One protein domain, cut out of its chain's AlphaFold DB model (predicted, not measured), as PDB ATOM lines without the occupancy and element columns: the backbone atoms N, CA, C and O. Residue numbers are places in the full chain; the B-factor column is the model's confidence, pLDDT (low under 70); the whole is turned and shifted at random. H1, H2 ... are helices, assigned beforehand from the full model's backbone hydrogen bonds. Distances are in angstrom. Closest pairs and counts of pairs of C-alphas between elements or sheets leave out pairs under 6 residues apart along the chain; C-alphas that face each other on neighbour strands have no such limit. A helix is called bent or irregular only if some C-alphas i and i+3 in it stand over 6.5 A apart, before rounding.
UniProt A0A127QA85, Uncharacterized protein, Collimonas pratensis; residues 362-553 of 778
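AT A GLANCE: This is residues 362 to 553 of the 778 residues of an uncharacterized protein of Collimonas pratensis (UniProt A0A127QA85). One long bent helix, H2, spans two groups of helices: on its first arm, H2a, pack H1 and H6, with H7 and H8 packed on H1 and H9 by the last residues of H7, and on its second arm, H2b, packs H5, with the hairpin of H3 and H4 beyond. In the first group H6 crosses H2a, while H1 and H7 lie side by side; in the second, H5 crosses H2b and packs on H4, and the hairpin of H3 and H4 follows H2b after a tight link, with the last residue of H4, Leu 460, coming back to H2b. The printed part has 192 residues with nine named helices, H1 to H9 in order along the chain, and no named strand; the class is all helix. It is only just loose, close to compact, with a radius of gyration of the C-alphas of 19.7 A and spans of 59 by 45 by 28 A.

IN THESE COORDINATES: H1, residues 362 to 381, begins at C-alpha 362 (41.288, -7.785, -7.038) and is 28.6 A long. H2, residues 388 to 420, was assigned as one helix by its hydrogen bonds but is bent, with C-alphas 402 and 405 7.1 A apart; its arms are H2a, residues 388 to 402, 20.8 A, and H2b, residues 405 to 420, 21.6 A. H3 holds residues 424 to 442, 27.1 A; H4, residues 446 to 460, 20.4 A; H5, residues 464 to 479, 23.1 A; H6, residues 485 to 503, 26.9 A; H7, residues 507 to 523, 24.4 A; H8, residues 526 to 531. H9, residues 541 to 552, ends at C-alpha 552 (47.938, -8.920, 1.698) and is irregular, with C-alphas 542 and 545 8.6 A apart.

HOW THE PARTS SIT: H1 touches H7 at a shallow tilt of 22 degrees, opposite ways, closest at the C-alphas of Leu 374 and Trp 520, 6.1 A. With residues 363 to 368 alone it touches H8, closest at Asp 364 and Pro 527, C-alphas 4.6 A apart. H1 and H2a touch about perpendicular, at 76 degrees, closest at the C-alphas of Ala 379 and Gly 388, 4.9 A. H6 touches H2a at a steep tilt of 58 degrees, closest at the C-alphas of His 395 and Leu 491, 5.8 A. H2b touches H5 at a steep tilt of 53 degrees, closest at the C-alphas of Leu 408 and Leu 473, 5.8 A. H4 touches H5, closest at the C-alphas of Ala 457 and Ala 464, 5.0 A. H3 and H4 form a hairpin, closest at the C-alphas of Leu 437 and Ala 449, 5.5 A. H7 and H9 only just touch, with 3 pairs of C-alphas within 8 A. Among the pairs apart are H4 and H8. Each O i to N i+4 pair is within hydrogen-bond range in H1, H2a, H2b, H3, H4, H6, H7 and H8, against 11 of 12 in H5 and 6 of 8 in H9.

THE WHOLE: The C-alphas farthest apart, of Gly 385 and Gly 425, are 60.3 A apart. The printed part has no cut and no long link. Mean pLDDT of the printed part is 77.8; 45 residues are under 70, among them 438 to 447 and 528 to 537.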
ATOM      1  N   THR A 362      40.301  -8.480  -6.198       52.50
ATOM      2  CA  THR A 362      41.288  -7.785  -7.038       52.50
ATOM      3  C   THR A 362      42.381  -8.750  -7.495       52.50
ATOM      4  O   THR A 362      42.700  -8.787  -8.681       52.50
ATOM      5  N   LEU A 363      42.912  -9.560  -6.577       57.62
ATOM      6  CA  LEU A 363      43.884 -10.609  -6.877       57.62
ATOM      7  C   LEU A 363      43.284 -11.686  -7.797       57.62
ATOM      8  O   LEU A 363      43.908 -12.050  -8.791       57.62
ATOM      9  N   ASP A 364      42.042 -12.106  -7.546       61.34
ATOM     10  CA  ASP A 364      41.300 -13.041  -8.399       61.34
ATOM     11  C   ASP A 364      41.172 -12.522  -9.839       61.34
ATOM     12  O   ASP A 364      41.438 -13.247 -10.793       61.34
ATOM     13  N   GLN A 365      40.843 -11.239 -10.022       57.69
ATOM     14  CA  GLN A 365      40.786 -10.617 -11.349       57.69
ATOM     15  C   GLN A 365      42.149 -10.571 -12.047       57.69
ATOM     16  O   GLN A 365      42.208 -10.795 -13.256       57.69
ATOM     17  N   ILE A 366      43.226 -10.267 -11.315       59.56
ATOM     18  CA  ILE A 366      44.588 -10.223 -11.868       59.56
ATOM     19  C   ILE A 366      44.986 -11.610 -12.366       59.56
ATOM     20  O   ILE A 366      45.372 -11.750 -13.526       59.56
ATOM     21  N   PHE A 367      44.832 -12.634 -11.528       70.81
ATOM     22  CA  PHE A 367      45.211 -13.996 -11.891       70.81
ATOM     23  C   PHE A 367      44.282 -14.583 -12.952       70.81
ATOM     24  O   PHE A 367      44.756 -15.222 -13.882       70.81
ATOM     25  N   THR A 368      42.982 -14.271 -12.920       69.44
ATOM     26  CA  THR A 368      42.062 -14.638 -14.010       69.44
ATOM     27  C   THR A 368      42.494 -13.996 -15.331       69.44
ATOM     28  O   THR A 368      42.434 -14.635 -16.380       69.44
ATOM     29  N   GLY A 369      42.933 -12.734 -15.299       63.94
ATOM     30  CA  GLY A 369      43.454 -12.024 -16.465       63.94
ATOM     31  C   GLY A 369      44.725 -12.665 -17.022       63.94
ATOM     32  O   GLY A 369      44.789 -12.910 -18.222       63.94
ATOM     33  N   GLN A 370      45.687 -12.998 -16.159       73.81
ATOM     34  CA  GLN A 370      46.917 -13.694 -16.552       73.81
ATOM     35  C   GLN A 370      46.632 -15.066 -17.172       73.81
ATOM     36  O   GLN A 370      47.180 -15.390 -18.223       73.81
ATOM     37  N   VAL A 371      45.736 -15.854 -16.568       78.38
ATOM     38  CA  VAL A 371      45.332 -17.155 -17.122       78.38
ATOM     39  C   VAL A 371      44.718 -16.971 -18.510       78.38
ATOM     40  O   VAL A 371      45.109 -17.667 -19.441       78.38
ATOM     41  N   ARG A 372      43.823 -15.990 -18.689       78.00
ATOM     42  CA  ARG A 372      43.231 -15.683 -20.004       78.00
ATOM     43  C   ARG A 372      44.259 -15.229 -21.035       78.00
ATOM     44  O   ARG A 372      44.121 -15.561 -22.208       78.00
ATOM     45  N   GLU A 373      45.269 -14.469 -20.624       79.88
ATOM     46  CA  GLU A 373      46.360 -14.061 -21.508       79.88
ATOM     47  C   GLU A 373      47.169 -15.276 -21.976       79.88
ATOM     48  O   GLU A 373      47.442 -15.405 -23.168       79.88
ATOM     49  N   LEU A 374      47.483 -16.207 -21.072       82.31
ATOM     50  CA  LEU A 374      48.146 -17.462 -21.424       82.31
ATOM     51  C   LEU A 374      47.285 -18.306 -22.376       82.31
ATOM     52  O   LEU A 374      47.798 -18.791 -23.380       82.31
ATOM     53  N   GLU A 375      45.977 -18.425 -22.125       84.12
ATOM     54  CA  GLU A 375      45.034 -19.110 -23.027       84.12
ATOM     55  C   GLU A 375      45.006 -18.465 -24.424       84.12
ATOM     56  O   GLU A 375      45.002 -19.175 -25.431       84.12
ATOM     57  N   GLN A 376      45.026 -17.130 -24.497       81.50
ATOM     58  CA  GLN A 376      45.094 -16.398 -25.762       81.50
ATOM     59  C   GLN A 376      46.414 -16.661 -26.490       81.50
ATOM     60  O   GLN A 376      46.403 -17.001 -27.668       81.50
ATOM     61  N   GLN A 377      47.549 -16.568 -25.797       84.44
ATOM     62  CA  GLN A 377      48.865 -16.811 -26.391       84.44
ATOM     63  C   GLN A 377      49.026 -18.260 -26.871       84.44
ATOM     64  O   GLN A 377      49.667 -18.497 -27.898       84.44
ATOM     65  N   ILE A 378      48.440 -19.229 -26.160       87.44
ATOM     66  CA  ILE A 378      48.363 -20.629 -26.595       87.44
ATOM     67  C   ILE A 378      47.534 -20.741 -27.877       87.44
ATOM     68  O   ILE A 378      48.014 -21.299 -28.866       87.44
ATOM     69  N   ALA A 379      46.326 -20.171 -27.892       84.94
ATOM     70  CA  ALA A 379      45.442 -20.198 -29.053       84.94
ATOM     71  C   ALA A 379      46.062 -19.520 -30.288       84.94
ATOM     72  O   ALA A 379      45.939 -20.041 -31.398       84.94
ATOM     73  N   ASP A 380      46.763 -18.402 -30.092       84.56
ATOM     74  CA  ASP A 380      47.466 -17.671 -31.147       84.56
ATOM     75  C   ASP A 380      48.646 -18.477 -31.694       84.56
ATOM     76  O   ASP A 380      48.853 -18.520 -32.907       84.56
ATOM     77  N   THR A 381      49.394 -19.152 -30.811       87.69
ATOM     78  CA  THR A 381      50.513 -20.027 -31.201       87.69
ATOM     79  C   THR A 381      50.013 -21.230 -31.998       87.69
ATOM     80  O   THR A 381      50.659 -21.627 -32.958       87.69
ATOM     81  N   LEU A 382      48.844 -21.774 -31.649       86.06
ATOM     82  CA  LEU A 382      48.189 -22.869 -32.373       86.06
ATOM     83  C   LEU A 382      47.348 -22.405 -33.577       86.06
ATOM     84  O   LEU A 382      46.738 -23.240 -34.246       86.06
ATOM     85  N   HIS A 383      47.276 -21.099 -33.852       84.25
ATOM     86  CA  HIS A 383      46.469 -20.512 -34.926       84.25
ATOM     87  C   HIS A 383      44.987 -20.942 -34.914       84.25
ATOM     88  O   HIS A 383      44.369 -21.153 -35.956       84.25
ATOM     89  N   MET A 384      44.381 -21.044 -33.727       77.75
ATOM     90  CA  MET A 384      43.019 -21.579 -33.551       77.75
ATOM     91  C   MET A 384      41.883 -20.601 -33.923       77.75
ATOM     92  O   MET A 384      40.707 -20.961 -33.827       77.75
ATOM     93  N   GLY A 385      42.209 -19.381 -34.367       72.00
ATOM     94  CA  GLY A 385      41.244 -18.339 -34.734       72.00
ATOM     95  C   GLY A 385      40.599 -17.641 -33.528       72.00
ATOM     96  O   GLY A 385      40.968 -17.876 -32.382       72.00
ATOM     97  N   ALA A 386      39.610 -16.776 -33.780       69.94
ATOM     98  CA  ALA A 386      39.023 -15.896 -32.758       69.94
ATOM     99  C   ALA A 386      38.345 -16.633 -31.579       69.94
ATOM    100  O   ALA A 386      38.327 -16.112 -30.467       69.94
ATOM    101  N   ASN A 387      37.831 -17.852 -31.794       77.75
ATOM    102  CA  ASN A 387      37.263 -18.701 -30.733       77.75
ATOM    103  C   ASN A 387      38.293 -19.628 -30.059       77.75
ATOM    104  O   ASN A 387      37.952 -20.337 -29.112       77.75
ATOM    105  N   GLY A 388      39.553 -19.607 -30.501       78.38
ATOM    106  CA  GLY A 388      40.616 -20.485 -30.017       78.38
ATOM    107  C   GLY A 388      40.814 -20.532 -28.492       78.38
ATOM    108  O   GLY A 388      40.953 -21.634 -27.960       78.38
ATOM    109  N   PRO A 389      40.762 -19.406 -27.752       78.88
ATOM    110  CA  PRO A 389      40.910 -19.430 -26.293       78.88
ATOM    111  C   PRO A 389      39.792 -20.208 -25.583       78.88
ATOM    112  O   PRO A 389      40.029 -20.876 -24.577       78.88
ATOM    113  N   ASN A 390      38.561 -20.145 -26.103       80.25
ATOM    114  CA  ASN A 390      37.422 -20.872 -25.535       80.25
ATOM    115  C   ASN A 390      37.499 -22.371 -25.851       80.25
ATOM    116  O   ASN A 390      37.206 -23.189 -24.977       80.25
ATOM    117  N   ASP A 391      37.940 -22.726 -27.059       81.69
ATOM    118  CA  ASP A 391      38.195 -24.114 -27.455       81.69
ATOM    119  C   ASP A 391      39.263 -24.755 -26.556       81.69
ATOM    120  O   ASP A 391      39.067 -25.863 -26.054       81.69
ATOM    121  N   TRP A 392      40.361 -24.038 -26.287       85.19
ATOM    122  CA  TRP A 392      41.412 -24.485 -25.369       85.19
ATOM    123  C   TRP A 392      40.883 -24.709 -23.948       85.19
ATOM    124  O   TRP A 392      41.113 -25.765 -23.356       85.19
ATOM    125  N   ARG A 393      40.122 -23.750 -23.408       83.88
ATOM    126  CA  ARG A 393      39.547 -23.850 -22.058       83.88
ATOM    127  C   ARG A 393      38.587 -25.032 -21.931       83.88
ATOM    128  O   ARG A 393      38.621 -25.754 -20.938       83.88
ATOM    129  N   THR A 394      37.757 -25.237 -22.953       85.31
ATOM    130  CA  THR A 394      36.810 -26.356 -23.014       85.31
ATOM    131  C   THR A 394      37.556 -27.685 -23.066       85.31
ATOM    132  O   THR A 394      37.268 -28.577 -22.275       85.31
ATOM    133  N   HIS A 395      38.567 -27.796 -23.931       89.62
ATOM    134  CA  HIS A 395      39.418 -28.980 -24.012       89.62
ATOM    135  C   HIS A 395      40.060 -29.312 -22.664       89.62
ATOM    136  O   HIS A 395      39.936 -30.438 -22.190       89.62
ATOM    137  N   ALA A 396      40.712 -28.338 -22.026       86.06
ATOM    138  CA  ALA A 396      41.429 -28.573 -20.783       86.06
ATOM    139  C   ALA A 396      40.489 -28.967 -19.630       86.06
ATOM    140  O   ALA A 396      40.780 -29.918 -18.909       86.06
ATOM    141  N   GLY A 397      39.331 -28.306 -19.503       84.12
ATOM    142  CA  GLY A 397      38.335 -28.644 -18.483       84.12
ATOM    143  C   GLY A 397      37.721 -30.036 -18.675       84.12
ATOM    144  O   GLY A 397      37.547 -30.774 -17.705       84.12
ATOM    145  N   LEU A 398      37.430 -30.423 -19.922       86.50
ATOM    146  CA  LEU A 398      36.940 -31.766 -20.239       86.50
ATOM    147  C   LEU A 398      38.025 -32.828 -20.017       86.50
ATOM    148  O   LEU A 398      37.729 -33.883 -19.461       86.50
ATOM    149  N   LYS A 399      39.277 -32.543 -20.393       87.31
ATOM    150  CA  LYS A 399      40.419 -33.441 -20.186       87.31
ATOM    151  C   LYS A 399      40.677 -33.695 -18.700       87.31
ATOM    152  O   LYS A 399      40.769 -34.852 -18.298       87.31
ATOM    153  N   ASP A 400      40.710 -32.649 -17.872       79.75
ATOM    154  CA  ASP A 400      40.866 -32.804 -16.421       79.75
ATOM    155  C   ASP A 400      39.731 -33.655 -15.828       79.75
ATOM    156  O   ASP A 400      40.005 -34.586 -15.074       79.75
ATOM    157  N   ARG A 401      38.468 -33.409 -16.217       82.31
ATOM    158  CA  ARG A 401      37.310 -34.218 -15.778       82.31
ATOM    159  C   ARG A 401      37.369 -35.671 -16.263       82.31
ATOM    160  O   ARG A 401      36.872 -36.550 -15.565       82.31
ATOM    161  N   ALA A 402      37.955 -35.935 -17.432       84.31
ATOM    162  CA  ALA A 402      38.144 -37.293 -17.946       84.31
ATOM    163  C   ALA A 402      39.177 -38.076 -17.125       84.31
ATOM    164  O   ALA A 402      38.978 -39.254 -16.834       84.31
ATOM    165  N   GLU A 403      40.279 -37.423 -16.757       81.25
ATOM    166  CA  GLU A 403      41.403 -38.035 -16.038       81.25
ATOM    167  C   GLU A 403      41.163 -38.121 -14.526       81.25
ATOM    168  O   GLU A 403      41.794 -38.912 -13.821       81.25
ATOM    169  N   TYR A 404      40.223 -37.323 -14.030       77.25
ATOM    170  CA  TYR A 404      39.881 -37.197 -12.627       77.25
ATOM    171  C   TYR A 404      39.618 -38.529 -11.896       77.25
ATOM    172  O   TYR A 404      40.249 -38.752 -10.861       77.25
ATOM    173  N   PRO A 405      38.769 -39.453 -12.402       78.94
ATOM    174  CA  PRO A 405      38.463 -40.691 -11.682       78.94
ATOM    175  C   PRO A 405      39.689 -41.597 -11.529       78.94
ATOM    176  O   PRO A 405      39.864 -42.231 -10.493       78.94
ATOM    177  N   ALA A 406      40.563 -41.626 -12.539       80.38
ATOM    178  CA  ALA A 406      41.788 -42.420 -12.507       80.38
ATOM    179  C   ALA A 406      42.802 -41.854 -11.500       80.38
ATOM    180  O   ALA A 406      43.420 -42.611 -10.754       80.38
ATOM    181  N   ARG A 407      42.938 -40.521 -11.439       80.06
ATOM    182  CA  ARG A 407      43.794 -39.846 -10.450       80.06
ATOM    183  C   ARG A 407      43.283 -40.060  -9.025       80.06
ATOM    184  O   ARG A 407      44.082 -40.353  -8.139       80.06
ATOM    185  N   LEU A 408      41.969 -39.954  -8.816       81.69
ATOM    186  CA  LEU A 408      41.356 -40.210  -7.515       81.69
ATOM    187  C   LEU A 408      41.571 -41.658  -7.070       81.69
ATOM    188  O   LEU A 408      42.000 -41.876  -5.943       81.69
ATOM    189  N   ALA A 409      41.336 -42.634  -7.954       81.38
ATOM    190  CA  ALA A 409      41.556 -44.046  -7.650       81.38
ATOM    191  C   ALA A 409      43.010 -44.315  -7.230       81.38
ATOM    192  O   ALA A 409      43.246 -44.867  -6.162       81.38
ATOM    193  N   ALA A 410      43.984 -43.818  -7.999       82.69
ATOM    194  CA  ALA A 410      45.402 -44.012  -7.699       82.69
ATOM    195  C   ALA A 410      45.815 -43.445  -6.328       82.69
ATOM    196  O   ALA A 410      46.585 -44.069  -5.600       82.69
ATOM    197  N   ILE A 411      45.304 -42.268  -5.953       82.00
ATOM    198  CA  ILE A 411      45.630 -41.647  -4.661       82.00
ATOM    199  C   ILE A 411      44.839 -42.293  -3.517       82.00
ATOM    200  O   ILE A 411      45.380 -42.482  -2.424       82.00
ATOM    201  N   SER A 412      43.583 -42.670  -3.761       83.50
ATOM    202  CA  SER A 412      42.766 -43.412  -2.800       83.50
ATOM    203  C   SER A 412      43.403 -44.758  -2.464       83.50
ATOM    204  O   SER A 412      43.385 -45.146  -1.303       83.50
ATOM    205  N   ASP A 413      44.012 -45.447  -3.431       84.94
ATOM    206  CA  ASP A 413      44.710 -46.716  -3.197       84.94
ATOM    207  C   ASP A 413      45.927 -46.536  -2.276       84.94
ATOM    208  O   ASP A 413      46.128 -47.324  -1.349       84.94
ATOM    209  N   ILE A 414      46.703 -45.460  -2.468       84.06
ATOM    210  CA  ILE A 414      47.840 -45.109  -1.598       84.06
ATOM    211  C   ILE A 414      47.354 -44.821  -0.172       84.06
ATOM    212  O   ILE A 414      47.904 -45.367   0.789       84.06
ATOM    213  N   ARG A 415      46.310 -43.993  -0.022       84.44
ATOM    214  CA  ARG A 415      45.743 -43.651   1.292       84.44
ATOM    215  C   ARG A 415      45.161 -44.884   1.982       84.44
ATOM    216  O   ARG A 415      45.472 -45.121   3.144       84.44
ATOM    217  N   SER A 416      44.332 -45.662   1.291       84.12
ATOM    218  CA  SER A 416      43.680 -46.850   1.852       84.12
ATOM    219  C   SER A 416      44.697 -47.927   2.225       84.12
ATOM    220  O   SER A 416      44.588 -48.508   3.298       84.12
ATOM    221  N   GLY A 417      45.735 -48.144   1.409       85.19
ATOM    222  CA  GLY A 417      46.830 -49.055   1.748       85.19
ATOM    223  C   GLY A 417      47.591 -48.628   3.008       85.19
ATOM    224  O   GLY A 417      47.869 -49.461   3.874       85.19
ATOM    225  N   ALA A 418      47.873 -47.328   3.153       84.88
ATOM    226  CA  ALA A 418      48.499 -46.777   4.354       84.88
ATOM    227  C   ALA A 418      47.589 -46.899   5.586       84.88
ATOM    228  O   ALA A 418      48.037 -47.345   6.641       84.88
ATOM    229  N   PHE A 419      46.301 -46.582   5.441       87.12
ATOM    230  CA  PHE A 419      45.316 -46.692   6.514       87.12
ATOM    231  C   PHE A 419      45.162 -48.136   6.992       87.12
ATOM    232  O   PHE A 419      45.167 -48.390   8.195       87.12
ATOM    233  N   GLU A 420      45.092 -49.101   6.073       87.94
ATOM    234  CA  GLU A 420      44.929 -50.509   6.433       87.94
ATOM    235  C   GLU A 420      46.127 -51.088   7.191       87.94
ATOM    236  O   GLU A 420      45.942 -51.998   8.004       87.94
ATOM    237  N   SER A 421      47.322 -50.521   6.993       86.06
ATOM    238  CA  SER A 421      48.552 -50.916   7.689       86.06
ATOM    239  C   SER A 421      48.631 -50.474   9.160       86.06
ATOM    240  O   SER A 421      49.521 -50.926   9.883       86.06
ATOM    241  N   LEU A 422      47.705 -49.620   9.615       88.31
ATOM    242  CA  LEU A 422      47.659 -49.103  10.984       88.31
ATOM    243  C   LEU A 422      47.033 -50.090  11.981       88.31
ATOM    244  O   LEU A 422      46.158 -50.896  11.645       88.31
ATOM    245  N   GLY A 423      47.426 -49.978  13.253       85.88
ATOM    246  CA  GLY A 423      46.754 -50.682  14.349       85.88
ATOM    247  C   GLY A 423      45.350 -50.126  14.628       85.88
ATOM    248  O   GLY A 423      45.042 -48.984  14.294       85.88
ATOM    249  N   ALA A 424      44.481 -50.898  15.293       80.94
ATOM    250  CA  ALA A 424      43.088 -50.497  15.553       80.94
ATOM    251  C   ALA A 424      42.949 -49.143  16.289       80.94
ATOM    252  O   ALA A 424      42.052 -48.364  15.974       80.94
ATOM    253  N   GLY A 425      43.852 -48.839  17.230       79.62
ATOM    254  CA  GLY A 425      43.864 -47.553  17.941       79.62
ATOM    255  C   GLY A 425      44.286 -46.371  17.061       79.62
ATOM    256  O   GLY A 425      43.707 -45.293  17.158       79.62
ATOM    257  N   GLU A 426      45.246 -46.580  16.159       81.00
ATOM    258  CA  GLU A 426      45.707 -45.560  15.208       81.00
ATOM    259  C   GLU A 426      44.664 -45.312  14.109       81.00
ATOM    260  O   GLU A 426      44.427 -44.164  13.742       81.00
ATOM    261  N   LYS A 427      43.963 -46.361  13.650       85.31
ATOM    262  CA  LYS A 427      42.818 -46.242  12.729       85.31
ATOM    263  C   LYS A 427      41.710 -45.364  13.316       85.31
ATOM    264  O   LYS A 427      41.224 -44.464  12.634       85.31
ATOM    265  N   ALA A 428      41.346 -45.587  14.581       81.19
ATOM    266  CA  ALA A 428      40.337 -44.782  15.271       81.19
ATOM    267  C   ALA A 428      40.772 -43.314  15.436       81.19
ATOM    268  O   ALA A 428      39.962 -42.406  15.260       81.19
ATOM    269  N   ALA A 429      42.058 -43.072  15.721       82.00
ATOM    270  CA  ALA A 429      42.608 -41.721  15.820       82.00
ATOM    271  C   ALA A 429      42.584 -40.980  14.472       82.00
ATOM    272  O   ALA A 429      42.168 -39.824  14.421       82.00
ATOM    273  N   VAL A 430      42.967 -41.644  13.374       85.69
ATOM    274  CA  VAL A 430      42.903 -41.060  12.024       85.69
ATOM    275  C   VAL A 430      41.460 -40.738  11.632       85.69
ATOM    276  O   VAL A 430      41.203 -39.639  11.158       85.69
ATOM    277  N   GLN A 431      40.505 -41.633  11.896       84.75
ATOM    278  CA  GLN A 431      39.087 -41.377  11.605       84.75
ATOM    279  C   GLN A 431      38.531 -40.177  12.385       84.75
ATOM    280  O   GLN A 431      37.800 -39.368  11.820       84.75
ATOM    281  N   ALA A 432      38.898 -40.024  13.661       78.31
ATOM    282  CA  ALA A 432      38.494 -38.866  14.458       78.31
ATOM    283  C   ALA A 432      39.073 -37.553  13.901       78.31
ATOM    284  O   ALA A 432      38.349 -36.565  13.769       78.31
ATOM    285  N   LEU A 433      40.353 -37.557  13.515       84.31
ATOM    286  CA  LEU A 433      41.005 -36.404  12.890       84.31
ATOM    287  C   LEU A 433      40.425 -36.081  11.509       84.31
ATOM    288  O   LEU A 433      40.370 -34.916  11.137       84.31
ATOM    289  N   GLU A 434      39.972 -37.078  10.748       82.38
ATOM    290  CA  GLU A 434      39.319 -36.871   9.450       82.38
ATOM    291  C   GLU A 434      37.923 -36.255   9.582       82.38
ATOM    292  O   GLU A 434      37.542 -35.438   8.746       82.38
ATOM    293  N   ILE A 435      37.188 -36.584  10.649       79.81
ATOM    294  CA  ILE A 435      35.922 -35.921  10.989       79.81
ATOM    295  C   ILE A 435      36.179 -34.457  11.375       79.81
ATOM    296  O   ILE A 435      35.482 -33.560  10.900       79.81
ATOM    297  N   GLU A 436      37.206 -34.200  12.191       75.81
ATOM    298  CA  GLU A 436      37.605 -32.835  12.551       75.81
ATOM    299  C   GLU A 436      38.099 -32.054  11.326       75.81
ATOM    300  O   GLU A 436      37.770 -30.882  11.167       75.81
ATOM    301  N   LEU A 437      38.838 -32.706  10.426       76.69
ATOM    302  CA  LEU A 437      39.297 -32.114   9.176       76.69
ATOM    303  C   LEU A 437      38.108 -31.754   8.290       76.69
ATOM    304  O   LEU A 437      38.056 -30.627   7.808       76.69
ATOM    305  N   ALA A 438      37.146 -32.660   8.097       68.44
ATOM    306  CA  ALA A 438      35.932 -32.378   7.333       68.44
ATOM    307  C   ALA A 438      35.196 -31.156   7.907       68.44
ATOM    308  O   ALA A 438      34.949 -30.203   7.175       68.44
ATOM    309  N   SER A 439      35.002 -31.118   9.229       68.00
ATOM    310  CA  SER A 439      34.405 -29.977   9.933       68.00
ATOM    311  C   SER A 439      35.201 -28.678   9.736       68.00
ATOM    312  O   SER A 439      34.634 -27.657   9.352       68.00
ATOM    313  N   ALA A 440      36.529 -28.710   9.905       61.56
ATOM    314  CA  ALA A 440      37.411 -27.560   9.693       61.56
ATOM    315  C   ALA A 440      37.369 -27.055   8.240       61.56
ATOM    316  O   ALA A 440      37.424 -25.846   8.002       61.56
ATOM    317  N   THR A 441      37.254 -27.968   7.272       60.09
ATOM    318  CA  THR A 441      37.158 -27.638   5.845       60.09
ATOM    319  C   THR A 441      35.791 -27.036   5.509       60.09
ATOM    320  O   THR A 441      35.733 -26.055   4.763       60.09
ATOM    321  N   ASP A 442      34.717 -27.553   6.110       57.12
ATOM    322  CA  ASP A 442      33.348 -27.050   5.955       57.12
ATOM    323  C   ASP A 442      33.205 -25.622   6.503       57.12
ATOM    324  O   ASP A 442      32.658 -24.748   5.827       57.12
ATOM    325  N   ILE A 443      33.809 -25.326   7.661       48.75
ATOM    326  CA  ILE A 443      33.853 -23.961   8.222       48.75
ATOM    327  C   ILE A 443      34.975 -23.087   7.635       48.75
ATOM    328  O   ILE A 443      35.177 -21.956   8.083       48.75
ATOM    329  N   ARG A 444      35.715 -23.587   6.633       48.88
ATOM    330  CA  ARG A 444      36.812 -22.885   5.938       48.88
ATOM    331  C   ARG A 444      37.941 -22.398   6.858       48.88
ATOM    332  O   ARG A 444      38.599 -21.395   6.574       48.88
ATOM    333  N   ASN A 445      38.203 -23.115   7.948       58.62
ATOM    334  CA  ASN A 445      39.367 -22.888   8.799       58.62
ATOM    335  C   ASN A 445      40.595 -23.595   8.201       58.62
ATOM    336  O   ASN A 445      40.990 -24.677   8.633       58.62
ATOM    337  N   TYR A 446      41.173 -22.987   7.164       58.56
ATOM    338  CA  TYR A 446      42.237 -23.608   6.372       58.56
ATOM    339  C   TYR A 446      43.561 -23.779   7.126       58.56
ATOM    340  O   TYR A 446      44.279 -24.729   6.838       58.56
ATOM    341  N   GLU A 447      43.869 -22.928   8.112       61.84
ATOM    342  CA  GLU A 447      45.045 -23.125   8.978       61.84
ATOM    343  C   GLU A 447      44.895 -24.411   9.794       61.84
ATOM    344  O   GLU A 447      45.778 -25.269   9.775       61.84
ATOM    345  N   ARG A 448      43.727 -24.604  10.420       73.19
ATOM    346  CA  ARG A 448      43.430 -25.840  11.149       73.19
ATOM    347  C   ARG A 448      43.356 -27.050  10.219       73.19
ATOM    348  O   ARG A 448      43.847 -28.117  10.570       73.19
ATOM    349  N   ALA A 449      42.781 -26.896   9.028       67.75
ATOM    350  CA  ALA A 449      42.728 -27.967   8.039       67.75
ATOM    351  C   ALA A 449      44.132 -28.381   7.563       67.75
ATOM    352  O   ALA A 449      44.379 -29.565   7.346       67.75
ATOM    353  N   ASP A 450      45.065 -27.439   7.422       69.75
ATOM    354  CA  ASP A 450      46.454 -27.723   7.056       69.75
ATOM    355  C   ASP A 450      47.217 -28.438   8.174       69.75
ATOM    356  O   ASP A 450      47.938 -29.402   7.901       69.75
ATOM    357  N   GLU A 451      47.019 -28.028   9.430       79.69
ATOM    358  CA  GLU A 451      47.545 -28.744  10.596       79.69
ATOM    359  C   GLU A 451      47.024 -30.183  10.646       79.69
ATOM    360  O   GLU A 451      47.804 -31.124  10.788       79.69
ATOM    361  N   LEU A 452      45.711 -30.366  10.488       80.69
ATOM    362  CA  LEU A 452      45.071 -31.679  10.521       80.69
ATOM    363  C   LEU A 452      45.540 -32.563   9.358       80.69
ATOM    364  O   LEU A 452      45.869 -33.726   9.586       80.69
ATOM    365  N   HIS A 453      45.675 -32.019   8.142       81.56
ATOM    366  CA  HIS A 453      46.286 -32.737   7.017       81.56
ATOM    367  C   HIS A 453      47.716 -33.189   7.336       81.56
ATOM    368  O   HIS A 453      48.066 -34.331   7.044       81.56
ATOM    369  N   ALA A 454      48.540 -32.329   7.942       82.25
ATOM    370  CA  ALA A 454      49.913 -32.674   8.300       82.25
ATOM    371  C   ALA A 454      49.974 -33.775   9.373       82.25
ATOM    372  O   ALA A 454      50.791 -34.692   9.269       82.25
ATOM    373  N   VAL A 455      49.090 -33.722  10.375       85.12
ATOM    374  CA  VAL A 455      48.999 -34.744  11.429       85.12
ATOM    375  C   VAL A 455      48.543 -36.084  10.846       85.12
ATOM    376  O   VAL A 455      49.213 -37.091  11.064       85.12
ATOM    377  N   ILE A 456      47.464 -36.101  10.055       86.94
ATOM    378  CA  ILE A 456      46.939 -37.325   9.429       86.94
ATOM    379  C   ILE A 456      47.977 -37.933   8.477       86.94
ATOM    380  O   ILE A 456      48.220 -39.140   8.521       86.94
ATOM    381  N   ALA A 457      48.634 -37.112   7.655       86.12
ATOM    382  CA  ALA A 457      49.692 -37.565   6.756       86.12
ATOM    383  C   ALA A 457      50.882 -38.159   7.527       86.12
ATOM    384  O   ALA A 457      51.381 -39.224   7.165       86.12
ATOM    385  N   GLY A 458      51.271 -37.528   8.640       84.88
ATOM    386  CA  GLY A 458      52.295 -38.039   9.549       84.88
ATOM    387  C   GLY A 458      51.930 -39.393  10.162       84.88
ATOM    388  O   GLY A 458      52.773 -40.291  10.199       84.88
ATOM    389  N   THR A 459      50.676 -39.582  10.585       84.31
ATOM    390  CA  THR A 459      50.188 -40.865  11.121       84.31
ATOM    391  C   THR A 459      50.142 -41.951  10.047       84.31
ATOM    392  O   THR A 459      50.576 -43.074  10.291       84.31
ATOM    393  N   LEU A 460      49.686 -41.613   8.841       84.25
ATOM    394  CA  LEU A 460      49.637 -42.523   7.692       84.25
ATOM    395  C   LEU A 460      51.013 -42.760   7.044       84.25
ATOM    396  O   LEU A 460      51.137 -43.631   6.187       84.25
ATOM    397  N   LYS A 461      52.048 -42.004   7.442       85.81
ATOM    398  CA  LYS A 461      53.388 -41.998   6.824       85.81
ATOM    399  C   LYS A 461      53.347 -41.770   5.310       85.81
ATOM    400  O   LYS A 461      54.159 -42.324   4.569       85.81
ATOM    401  N   ILE A 462      52.405 -40.949   4.862       85.25
ATOM    402  CA  ILE A 462      52.296 -40.497   3.474       85.25
ATOM    403  C   ILE A 462      52.678 -39.024   3.392       85.25
ATOM    404  O   ILE A 462      52.684 -38.308   4.391       85.25
ATOM    405  N   ASP A 463      52.998 -38.568   2.187       81.00
ATOM    406  CA  ASP A 463      53.255 -37.153   1.948       81.00
ATOM    407  C   ASP A 463      51.977 -36.325   2.204       81.00
ATOM    408  O   ASP A 463      50.878 -36.701   1.775       81.00
ATOM    409  N   ALA A 464      52.111 -35.200   2.912       74.44
ATOM    410  CA  ALA A 464      50.994 -34.306   3.205       74.44
ATOM    411  C   ALA A 464      50.349 -33.754   1.926       74.44
ATOM    412  O   ALA A 464      49.125 -33.611   1.872       74.44
ATOM    413  N   ASP A 465      51.133 -33.531   0.870       72.75
ATOM    414  CA  ASP A 465      50.631 -33.071  -0.422       72.75
ATOM    415  C   ASP A 465      49.786 -34.149  -1.115       72.75
ATOM    416  O   ASP A 465      48.799 -33.830  -1.784       72.75
ATOM    417  N   VAL A 466      50.096 -35.435  -0.909       76.12
ATOM    418  CA  VAL A 466      49.293 -36.556  -1.431       76.12
ATOM    419  C   VAL A 466      47.925 -36.595  -0.748       76.12
ATOM    420  O   VAL A 466      46.907 -36.735  -1.429       76.12
ATOM    421  N   LEU A 467      47.873 -36.398   0.573       77.19
ATOM    422  CA  LEU A 467      46.613 -36.357   1.319       77.19
ATOM    423  C   LEU A 467      45.771 -35.116   0.968       77.19
ATOM    424  O   LEU A 467      44.567 -35.238   0.738       77.19
ATOM    425  N   LYS A 468      46.393 -33.937   0.838       76.56
ATOM    426  CA  LYS A 468      45.708 -32.719   0.365       76.56
ATOM    427  C   LYS A 468      45.149 -32.899  -1.047       76.56
ATOM    428  O   LYS A 468      44.024 -32.483  -1.342       76.56
ATOM    429  N   THR A 469      45.908 -33.559  -1.923       75.56
ATOM    430  CA  THR A 469      45.459 -33.884  -3.281       75.56
ATOM    431  C   THR A 469      44.278 -34.853  -3.246       75.56
ATOM    432  O   THR A 469      43.304 -34.622  -3.958       75.56
ATOM    433  N   HIS A 470      44.301 -35.871  -2.380       77.94
ATOM    434  CA  HIS A 470      43.167 -36.774  -2.163       77.94
ATOM    435  C   HIS A 470      41.902 -36.017  -1.742       77.94
ATOM    436  O   HIS A 470      40.864 -36.176  -2.370       77.94
ATOM    437  N   ALA A 471      41.978 -35.157  -0.722       70.44
ATOM    438  CA  ALA A 471      40.822 -34.404  -0.229       70.44
ATOM    439  C   ALA A 471      40.240 -33.459  -1.301       70.44
ATOM    440  O   ALA A 471      39.022 -33.405  -1.511       70.44
ATOM    441  N   SER A 472      41.110 -32.774  -2.050       71.75
ATOM    442  CA  SER A 472      40.722 -31.930  -3.188       71.75
ATOM    443  C   SER A 472      40.045 -32.743  -4.304       71.75
ATOM    444  O   SER A 472      38.972 -32.366  -4.789       71.75
ATOM    445  N   LEU A 473      40.622 -33.901  -4.658       72.00
ATOM    446  CA  LEU A 473      40.073 -34.862  -5.619       72.00
ATOM    447  C   LEU A 473      38.943 -35.743  -5.047       72.00
ATOM    448  O   LEU A 473      38.372 -36.552  -5.767       72.00
ATOM    449  N   GLN A 474      38.554 -35.627  -3.789       74.38
ATOM    450  CA  GLN A 474      37.309 -36.231  -3.310       74.38
ATOM    451  C   GLN A 474      36.184 -35.196  -3.412       74.38
ATOM    452  O   GLN A 474      35.088 -35.475  -3.895       74.38
ATOM    453  N   THR A 475      36.493 -33.950  -3.050       68.69
ATOM    454  CA  THR A 475      35.552 -32.823  -3.073       68.69
ATOM    455  C   THR A 475      35.054 -32.504  -4.483       68.69
ATOM    456  O   THR A 475      33.862 -32.271  -4.687       68.69
ATOM    457  N   GLN A 476      35.938 -32.507  -5.486       66.62
ATOM    458  CA  GLN A 476      35.536 -32.280  -6.878       66.62
ATOM    459  C   GLN A 476      34.685 -33.446  -7.440       66.62
ATOM    460  O   GLN A 476      33.850 -33.209  -8.311       66.62
ATOM    461  N   ALA A 477      34.811 -34.661  -6.893       66.31
ATOM    462  CA  ALA A 477      34.150 -35.888  -7.344       66.31
ATOM    463  C   ALA A 477      32.680 -35.830  -6.963       66.31
ATOM    464  O   ALA A 477      31.795 -36.129  -7.757       66.31
ATOM    465  N   ASN A 478      32.446 -35.352  -5.743       67.69
ATOM    466  CA  ASN A 478      31.120 -35.113  -5.206       67.69
ATOM    467  C   ASN A 478      30.397 -33.972  -5.946       67.69
ATOM    468  O   ASN A 478      29.172 -33.910  -5.919       67.69
ATOM    469  N   ARG A 479      31.135 -33.067  -6.609       68.00
ATOM    470  CA  ARG A 479      30.576 -31.892  -7.302       68.00
ATOM    471  C   ARG A 479      30.366 -32.082  -8.804       68.00
ATOM    472  O   ARG A 479      29.476 -31.444  -9.360       68.00
ATOM    473  N   LEU A 480      31.190 -32.884  -9.481       69.06
ATOM    474  CA  LEU A 480      31.198 -32.980 -10.944       69.06
ATOM    475  C   LEU A 480      30.826 -34.394 -11.412       69.06
ATOM    476  O   LEU A 480      31.576 -35.334 -11.151       69.06
ATOM    477  N   PRO A 481      29.722 -34.565 -12.167       70.44
ATOM    478  CA  PRO A 481      29.367 -35.867 -12.711       70.44
ATOM    479  C   PRO A 481      30.374 -36.326 -13.786       70.44
ATOM    480  O   PRO A 481      31.048 -35.488 -14.407       70.44
ATOM    481  N   PRO A 482      30.454 -37.646 -14.057       76.94
ATOM    482  CA  PRO A 482      31.244 -38.191 -15.159       76.94
ATOM    483  C   PRO A 482      30.864 -37.563 -16.506       76.94
ATOM    484  O   PRO A 482      29.721 -37.157 -16.707       76.94
ATOM    485  N   LEU A 483      31.809 -37.532 -17.452       83.19
ATOM    486  CA  LEU A 483      31.569 -36.984 -18.791       83.19
ATOM    487  C   LEU A 483      30.464 -37.745 -19.533       83.19
ATOM    488  O   LEU A 483      30.551 -38.973 -19.688       83.19
ATOM    489  N   SER A 484      29.495 -36.994 -20.055       86.06
ATOM    490  CA  SER A 484      28.455 -37.464 -20.974       86.06
ATOM    491  C   SER A 484      29.035 -37.894 -22.330       86.06
ATOM    492  O   SER A 484      30.186 -37.605 -22.664       86.06
ATOM    493  N   HIS A 485      28.241 -38.600 -23.141       86.81
ATOM    494  CA  HIS A 485      28.678 -39.046 -24.469       86.81
ATOM    495  C   HIS A 485      29.022 -37.864 -25.397       86.81
ATOM    496  O   HIS A 485      30.008 -37.916 -26.130       86.81
ATOM    497  N   GLU A 486      28.238 -36.787 -25.340       87.81
ATOM    498  CA  GLU A 486      28.456 -35.567 -26.126       87.81
ATOM    499  C   GLU A 486      29.748 -34.854 -25.712       87.81
ATOM    500  O   GLU A 486      30.569 -34.516 -26.565       87.81
ATOM    501  N   GLU A 487      29.993 -34.718 -24.406       87.94
ATOM    502  CA  GLU A 487      31.228 -34.126 -23.880       87.94
ATOM    503  C   GLU A 487      32.473 -34.952 -24.244       87.94
ATOM    504  O   GLU A 487      33.525 -34.389 -24.544       87.94
ATOM    505  N   ARG A 488      32.374 -36.289 -24.275       88.88
ATOM    506  CA  ARG A 488      33.475 -37.160 -24.732       88.88
ATOM    507  C   ARG A 488      33.768 -36.980 -26.219       88.88
ATOM    508  O   ARG A 488      34.935 -36.919 -26.603       88.88
ATOM    509  N   ALA A 489      32.730 -36.879 -27.049       88.94
ATOM    510  CA  ALA A 489      32.888 -36.613 -28.477       88.94
ATOM    511  C   ALA A 489      33.516 -35.230 -28.721       88.94
ATOM    512  O   ALA A 489      34.413 -35.088 -29.554       88.94
ATOM    513  N   GLN A 490      33.100 -34.225 -27.947       89.94
ATOM    514  CA  GLN A 490      33.664 -32.881 -27.997       89.94
ATOM    515  C   GLN A 490      35.133 -32.849 -27.555       89.94
ATOM    516  O   GLN A 490      35.949 -32.201 -28.213       89.94
ATOM    517  N   LEU A 491      35.492 -33.571 -26.487       92.44
ATOM    518  CA  LEU A 491      36.882 -33.722 -26.052       92.44
ATOM    519  C   LEU A 491      37.738 -34.328 -27.169       92.44
ATOM    520  O   LEU A 491      38.756 -33.744 -27.523       92.44
ATOM    521  N   ALA A 492      37.297 -35.432 -27.780       91.19
ATOM    522  CA  ALA A 492      38.033 -36.091 -28.861       91.19
ATOM    523  C   ALA A 492      38.263 -35.170 -30.074       91.19
ATOM    524  O   ALA A 492      39.369 -35.114 -30.615       91.19
ATOM    525  N   LEU A 493      37.239 -34.403 -30.471       91.69
ATOM    526  CA  LEU A 493      37.342 -33.417 -31.550       91.69
ATOM    527  C   LEU A 493      38.394 -32.343 -31.231       91.69
ATOM    528  O   LEU A 493      39.246 -32.029 -32.065       91.69
ATOM    529  N   LEU A 494      38.333 -31.773 -30.026       90.00
ATOM    530  CA  LEU A 494      39.247 -30.715 -29.604       90.00
ATOM    531  C   LEU A 494      40.681 -31.229 -29.435       90.00
ATOM    532  O   LEU A 494      41.610 -30.544 -29.863       90.00
ATOM    533  N   SER A 495      40.867 -32.430 -28.881       91.62
ATOM    534  CA  SER A 495      42.184 -33.065 -28.766       91.62
ATOM    535  C   SER A 495      42.806 -33.274 -30.143       91.62
ATOM    536  O   SER A 495      43.925 -32.823 -30.367       91.62
ATOM    537  N   SER A 496      42.055 -33.813 -31.112       90.94
ATOM    538  CA  SER A 496      42.542 -33.976 -32.489       90.94
ATOM    539  C   SER A 496      42.923 -32.641 -33.143       90.94
ATOM    540  O   SER A 496      43.976 -32.534 -33.780       90.94
ATOM    541  N   LYS A 497      42.110 -31.592 -32.948       87.06
ATOM    542  CA  LYS A 497      42.384 -30.239 -33.460       87.06
ATOM    543  C   LYS A 497      43.684 -29.665 -32.881       87.06
ATOM    544  O   LYS A 497      44.496 -29.126 -33.632       87.06
ATOM    545  N   ILE A 498      43.889 -29.791 -31.570       88.88
ATOM    546  CA  ILE A 498      45.075 -29.278 -30.866       88.88
ATOM    547  C   ILE A 498      46.324 -30.089 -31.223       88.88
ATOM    548  O   ILE A 498      47.363 -29.504 -31.520       88.88
ATOM    549  N   GLU A 499      46.228 -31.419 -31.247       89.19
ATOM    550  CA  GLU A 499      47.332 -32.305 -31.629       89.19
ATOM    551  C   GLU A 499      47.795 -32.012 -33.056       89.19
ATOM    552  O   GLU A 499      48.982 -31.779 -33.276       89.19
ATOM    553  N   THR A 500      46.861 -31.897 -34.003       87.75
ATOM    554  CA  THR A 500      47.174 -31.539 -35.394       87.75
ATOM    555  C   THR A 500      47.848 -30.168 -35.489       87.75
ATOM    556  O   THR A 500      48.866 -30.023 -36.166       87.75
ATOM    557  N   ALA A 501      47.321 -29.159 -34.786       86.12
ATOM    558  CA  ALA A 501      47.903 -27.818 -34.775       86.12
ATOM    559  C   ALA A 501      49.327 -27.818 -34.192       86.12
ATOM    560  O   ALA A 501      50.236 -27.259 -34.800       86.12
ATOM    561  N   SER A 502      49.546 -28.510 -33.069       87.94
ATOM    562  CA  SER A 502      50.854 -28.640 -32.409       87.94
ATOM    563  C   SER A 502      51.881 -29.430 -33.241       87.94
ATOM    564  O   SER A 502      53.073 -29.096 -33.270       87.94
ATOM    565  N   GLY A 503      51.418 -30.453 -33.968       85.31
ATOM    566  CA  GLY A 503      52.221 -31.288 -34.861       85.31
ATOM    567  C   GLY A 503      52.804 -30.508 -36.038       85.31
ATOM    568  O   GLY A 503      53.928 -30.781 -36.457       85.31
ATOM    569  N   ASN A 504      52.085 -29.479 -36.488       88.06
ATOM    570  CA  ASN A 504      52.466 -28.614 -37.603       88.06
ATOM    571  C   ASN A 504      53.320 -27.399 -37.191       88.06
ATOM    572  O   ASN A 504      53.735 -26.630 -38.058       88.06
ATOM    573  N   LEU A 505      53.596 -27.207 -35.895       88.31
ATOM    574  CA  LEU A 505      54.428 -26.094 -35.429       88.31
ATOM    575  C   LEU A 505      55.920 -26.319 -35.737       88.31
ATOM    576  O   LEU A 505      56.443 -27.396 -35.438       88.31
ATOM    577  N   PRO A 506      56.642 -25.288 -36.218       88.19
ATOM    578  CA  PRO A 506      58.103 -25.263 -36.229       88.19
ATOM    579  C   PRO A 506      58.696 -25.428 -34.820       88.19
ATOM    580  O   PRO A 506      58.101 -24.981 -33.839       88.19
ATOM    581  N   ASP A 507      59.912 -25.971 -34.711       83.88
ATOM    582  CA  ASP A 507      60.558 -26.289 -33.422       83.88
ATOM    583  C   ASP A 507      60.629 -25.102 -32.445       83.88
ATOM    584  O   ASP A 507      60.390 -25.251 -31.243       83.88
ATOM    585  N   SER A 508      60.890 -23.893 -32.955       79.25
ATOM    586  CA  SER A 508      60.924 -22.669 -32.144       79.25
ATOM    587  C   SER A 508      59.553 -22.300 -31.564       79.25
ATOM    588  O   SER A 508      59.463 -21.850 -30.421       79.25
ATOM    589  N   GLN A 509      58.471 -22.535 -32.313       85.62
ATOM    590  CA  GLN A 509      57.099 -22.312 -31.854       85.62
ATOM    591  C   GLN A 509      56.607 -23.444 -30.951       85.62
ATOM    592  O   GLN A 509      55.885 -23.173 -29.997       85.62
ATOM    593  N   ARG A 510      57.046 -24.686 -31.181       86.12
ATOM    594  CA  ARG A 510      56.748 -25.830 -30.308       86.12
ATOM    595  C   ARG A 510      57.371 -25.665 -28.920       86.12
ATOM    596  O   ARG A 510      56.701 -25.894 -27.918       86.12
ATOM    597  N   SER A 511      58.619 -25.194 -28.845       85.25
ATOM    598  CA  SER A 511      59.273 -24.859 -27.569       85.25
ATOM    599  C   SER A 511      58.521 -23.755 -26.811       85.25
ATOM    600  O   SER A 511      58.226 -23.889 -25.617       85.25
ATOM    601  N   LYS A 512      58.118 -22.693 -27.526       86.94
ATOM    602  CA  LYS A 512      57.284 -21.618 -26.973       86.94
ATOM    603  C   LYS A 512      55.935 -22.146 -26.473       86.94
ATOM    604  O   LYS A 512      55.555 -21.833 -25.351       86.94
ATOM    605  N   PHE A 513      55.246 -22.962 -27.271       90.38
ATOM    606  CA  PHE A 513      53.978 -23.594 -26.902       90.38
ATOM    607  C   PHE A 513      54.115 -24.415 -25.615       90.38
ATOM    608  O   PHE A 513      53.355 -24.195 -24.679       90.38
ATOM    609  N   ASN A 514      55.136 -25.269 -25.509       89.50
ATOM    610  CA  ASN A 514      55.368 -26.073 -24.305       89.50
ATOM    611  C   ASN A 514      55.613 -25.204 -23.064       89.50
ATOM    612  O   ASN A 514      55.076 -25.483 -21.997       89.50
ATOM    613  N   THR A 515      56.373 -24.114 -23.203       90.06
ATOM    614  CA  THR A 515      56.605 -23.171 -22.095       90.06
ATOM    615  C   THR A 515      55.308 -22.482 -21.665       90.06
ATOM    616  O   THR A 515      55.065 -22.325 -20.470       90.06
ATOM    617  N   LEU A 516      54.453 -22.103 -22.623       89.69
ATOM    618  CA  LEU A 516      53.148 -21.506 -22.338       89.69
ATOM    619  C   LEU A 516      52.205 -22.488 -21.637       89.69
ATOM    620  O   LEU A 516      51.530 -22.091 -20.692       89.69
ATOM    621  N   VAL A 517      52.186 -23.758 -22.054       89.88
ATOM    622  CA  VAL A 517      51.379 -24.803 -21.405       89.88
ATOM    623  C   VAL A 517      51.852 -25.041 -19.970       89.88
ATOM    624  O   VAL A 517      51.022 -25.024 -19.069       89.88
ATOM    625  N   ILE A 518      53.163 -25.151 -19.727       88.81
ATOM    626  CA  ILE A 518      53.722 -25.302 -18.370       88.81
ATOM    627  C   ILE A 518      53.362 -24.093 -17.489       88.81
ATOM    628  O   ILE A 518      52.935 -24.248 -16.343       88.81
ATOM    629  N   ALA A 519      53.498 -22.874 -18.022       86.62
ATOM    630  CA  ALA A 519      53.119 -21.658 -17.307       86.62
ATOM    631  C   ALA A 519      51.617 -21.638 -16.979       86.62
ATOM    632  O   ALA A 519      51.233 -21.322 -15.849       86.62
ATOM    633  N   TRP A 520      50.767 -22.026 -17.932       90.69
ATOM    634  CA  TRP A 520      49.323 -22.124 -17.741       90.69
ATOM    635  C   TRP A 520      48.958 -23.182 -16.694       90.69
ATOM    636  O   TRP A 520      48.215 -22.879 -15.766       90.69
ATOM    637  N   GLU A 521      49.533 -24.385 -16.757       86.00
ATOM    638  CA  GLU A 521      49.305 -25.448 -15.766       86.00
ATOM    639  C   GLU A 521      49.676 -25.001 -14.348       86.00
ATOM    640  O   GLU A 521      48.935 -25.266 -13.400       86.00
ATOM    641  N   SER A 522      50.777 -24.256 -14.202       83.25
ATOM    642  CA  SER A 522      51.213 -23.749 -12.899       83.25
ATOM    643  C   SER A 522      50.291 -22.668 -12.314       83.25
ATOM    644  O   SER A 522      50.129 -22.608 -11.095       83.25
ATOM    645  N   THR A 523      49.661 -21.848 -13.165       85.69
ATOM    646  CA  THR A 523      48.899 -20.644 -12.771       85.69
ATOM    647  C   THR A 523      47.382 -20.824 -12.800       85.69
ATOM    648  O   THR A 523      46.666 -20.058 -12.157       85.69
ATOM    649  N   ARG A 524      46.854 -21.833 -13.507       84.69
ATOM    650  CA  ARG A 524      45.406 -21.996 -13.761       84.69
ATOM    651  C   ARG A 524      44.542 -22.053 -12.500       84.69
ATOM    652  O   ARG A 524      43.376 -21.670 -12.542       84.69
ATOM    653  N   HIS A 525      45.106 -22.512 -11.382       81.56
ATOM    654  CA  HIS A 525      44.413 -22.620 -10.096       81.56
ATOM    655  C   HIS A 525      44.630 -21.412  -9.176       81.56
ATOM    656  O   HIS A 525      43.976 -21.323  -8.140       81.56
ATOM    657  N   ASP A 526      45.492 -20.459  -9.531       77.00
ATOM    658  CA  ASP A 526      45.753 -19.268  -8.713       77.00
ATOM    659  C   ASP A 526      44.500 -18.415  -8.445       77.00
ATOM    660  O   ASP A 526      44.327 -17.991  -7.299       77.00
ATOM    661  N   PRO A 527      43.577 -18.200  -9.410       70.19
ATOM    662  CA  PRO A 527      42.320 -17.504  -9.130       70.19
ATOM    663  C   PRO A 527      41.500 -18.205  -8.039       70.19
ATOM    664  O   PRO A 527      40.991 -17.569  -7.119       70.19
ATOM    665  N   GLN A 528      41.421 -19.537  -8.111       69.44
ATOM    666  CA  GLN A 528      40.701 -20.351  -7.136       69.44
ATOM    667  C   GLN A 528      41.378 -20.308  -5.760       69.44
ATOM    668  O   GLN A 528      40.710 -20.024  -4.769       69.44
ATOM    669  N   ARG A 529      42.704 -20.489  -5.708       67.81
ATOM    670  CA  ARG A 529      43.499 -20.398  -4.473       67.81
ATOM    671  C   ARG A 529      43.291 -19.062  -3.767       67.81
ATOM    672  O   ARG A 529      43.094 -19.034  -2.561       67.81
ATOM    673  N   VAL A 530      43.251 -17.954  -4.509       58.09
ATOM    674  CA  VAL A 530      42.971 -16.628  -3.940       58.09
ATOM    675  C   VAL A 530      41.549 -16.516  -3.391       58.09
ATOM    676  O   VAL A 530      41.380 -15.983  -2.296       58.09
ATOM    677  N   ARG A 531      40.529 -17.006  -4.113       57.19
ATOM    678  CA  ARG A 531      39.131 -16.996  -3.633       57.19
ATOM    679  C   ARG A 531      38.954 -17.792  -2.344       57.19
ATOM    680  O   ARG A 531      38.152 -17.410  -1.502       57.19
ATOM    681  N   GLU A 532      39.720 -18.865  -2.206       53.69
ATOM    682  CA  GLU A 532      39.734 -19.746  -1.038       53.69
ATOM    683  C   GLU A 532      40.711 -19.269   0.052       53.69
ATOM    684  O   GLU A 532      40.882 -19.943   1.056       53.69
ATOM    685  N   GLY A 533      41.378 -18.119  -0.117       51.06
ATOM    686  CA  GLY A 533      42.323 -17.585   0.874       51.06
ATOM    687  C   GLY A 533      43.660 -18.336   0.974       51.06
ATOM    688  O   GLY A 533      44.469 -18.037   1.848       51.06
ATOM    689  N   ARG A 534      43.940 -19.269   0.056       57.72
ATOM    690  CA  ARG A 534      45.158 -20.097  -0.020       57.72
ATOM    691  C   ARG A 534      46.321 -19.349  -0.677       57.72
ATOM    692  O   ARG A 534      46.854 -19.728  -1.718       57.72
ATOM    693  N   PHE A 535      46.706 -18.232  -0.070       61.97
ATOM    694  CA  PHE A 535      47.688 -17.277  -0.594       61.97
ATOM    695  C   PHE A 535      49.111 -17.828  -0.748       61.97
ATOM    696  O   PHE A 535      49.857 -17.381  -1.619       61.97
ATOM    697  N   THR A 536      49.490 -18.790   0.090       62.72
ATOM    698  CA  THR A 536      50.804 -19.455   0.087       62.72
ATOM    699  C   THR A 536      50.957 -20.459  -1.054       62.72
ATOM    700  O   THR A 536      52.077 -20.725  -1.496       62.72
ATOM    701  N   GLU A 537      49.836 -20.977  -1.560       68.19
ATOM    702  CA  GLU A 537      49.780 -21.978  -2.627       68.19
ATOM    703  C   GLU A 537      49.780 -21.360  -4.027       68.19
ATOM    704  O   GLU A 537      49.890 -22.082  -5.017       68.19
ATOM    705  N   VAL A 538      49.642 -20.035  -4.135       73.94
ATOM    706  CA  VAL A 538      49.680 -19.321  -5.417       73.94
ATOM    707  C   VAL A 538      51.027 -19.560  -6.105       73.94
ATOM    708  O   VAL A 538      52.075 -19.605  -5.453       73.94
ATOM    709  N   SER A 539      51.004 -19.734  -7.427       83.81
ATOM    710  CA  SER A 539      52.211 -19.968  -8.216       83.81
ATOM    711  C   SER A 539      53.224 -18.831  -8.056       83.81
ATOM    712  O   SER A 539      52.881 -17.701  -7.713       83.81
ATOM    713  N   ASP A 540      54.500 -19.118  -8.313       80.44
ATOM    714  CA  ASP A 540      55.543 -18.082  -8.340       80.44
ATOM    715  C   ASP A 540      55.756 -17.494  -9.744       80.44
ATOM    716  O   ASP A 540      56.697 -16.742  -9.995       80.44
ATOM    717  N   TYR A 541      54.878 -17.833 -10.690       79.81
ATOM    718  CA  TYR A 541      54.965 -17.324 -12.048       79.81
ATOM    719  C   TYR A 541      54.845 -15.800 -12.045       79.81
ATOM    720  O   TYR A 541      53.918 -15.246 -11.462       79.81
ATOM    721  N   ASN A 542      55.786 -15.116 -12.696       75.19
ATOM    722  CA  ASN A 542      55.780 -13.658 -12.842       75.19
ATOM    723  C   ASN A 542      55.599 -12.894 -11.507       75.19
ATOM    724  O   ASN A 542      54.851 -11.913 -11.424       75.19
ATOM    725  N   ASP A 543      56.279 -13.356 -10.447       69.12
ATOM    726  CA  ASP A 543      56.213 -12.794  -9.092       69.12
ATOM    727  C   ASP A 543      54.799 -12.856  -8.471       69.12
ATOM    728  O   ASP A 543      54.403 -11.970  -7.700       69.12
ATOM    729  N   ASN A 544      53.989 -13.864  -8.800       70.75
ATOM    730  CA  ASN A 544      52.628 -14.003  -8.273       70.75
ATOM    731  C   ASN A 544      52.607 -14.140  -6.738       70.75
ATOM    732  O   ASN A 544      51.878 -13.389  -6.085       70.75
ATOM    733  N   LYS A 545      53.490 -14.941  -6.125       72.44
ATOM    734  CA  LYS A 545      53.632 -15.010  -4.652       72.44
ATOM    735  C   LYS A 545      53.954 -13.658  -4.023       72.44
ATOM    736  O   LYS A 545      53.356 -13.269  -3.020       72.44
ATOM    737  N   ARG A 546      54.865 -12.898  -4.635       64.56
ATOM    738  CA  ARG A 546      55.171 -11.529  -4.203       64.56
ATOM    739  C   ARG A 546      53.971 -10.598  -4.385       64.56
ATOM    740  O   ARG A 546      53.738  -9.763  -3.525       64.56
ATOM    741  N   THR A 547      53.186 -10.757  -5.450       61.06
ATOM    742  CA  THR A 547      51.947  -9.988  -5.691       61.06
ATOM    743  C   THR A 547      50.928 -10.202  -4.582       61.06
ATOM    744  O   THR A 547      50.329  -9.241  -4.105       61.06
ATOM    745  N   VAL A 548      50.762 -11.450  -4.148       59.44
ATOM    746  CA  VAL A 548      49.898 -11.789  -3.018       59.44
ATOM    747  C   VAL A 548      50.465 -11.215  -1.724       59.44
ATOM    748  O   VAL A 548      49.745 -10.532  -1.005       59.44
ATOM    749  N   ARG A 549      51.765 -11.397  -1.459       61.84
ATOM    750  CA  ARG A 549      52.445 -10.828  -0.286       61.84
ATOM    751  C   ARG A 549      52.280  -9.307  -0.207       61.84
ATOM    752  O   ARG A 549      51.873  -8.795   0.830       61.84
ATOM    753  N   ASP A 550      52.551  -8.597  -1.296       52.97
ATOM    754  CA  ASP A 550      52.446  -7.137  -1.382       52.97
ATOM    755  C   ASP A 550      50.985  -6.660  -1.296       52.97
ATOM    756  O   ASP A 550      50.740  -5.555  -0.822       52.97
ATOM    757  N   GLY A 551      50.021  -7.477  -1.736       48.53
ATOM    758  CA  GLY A 551      48.588  -7.180  -1.666       48.53
ATOM    759  C   GLY A 551      47.922  -7.497  -0.334       48.53
ATOM    760  O   GLY A 551      46.908  -6.884  -0.012       48.53
ATOM    761  N   MET A 552      48.488  -8.428   0.433       53.03
ATOM    762  CA  MET A 552      47.938  -8.920   1.698       53.03
ATOM    763  C   MET A 552      48.619  -8.330   2.934       53.03
ATOM    764  O   MET A 552      48.071  -8.454   4.027       53.03
ATOM    765  N   GLN A 553      49.772  -7.662   2.787       49.94
ATOM    766  CA  GLN A 553      50.367  -6.895   3.884       49.94
ATOM    767  C   GLN A 553      49.328  -5.924   4.460       49.94
ATOM    768  O   GLN A 553      48.702  -5.163   3.733       49.94
TER     769      GLN A 553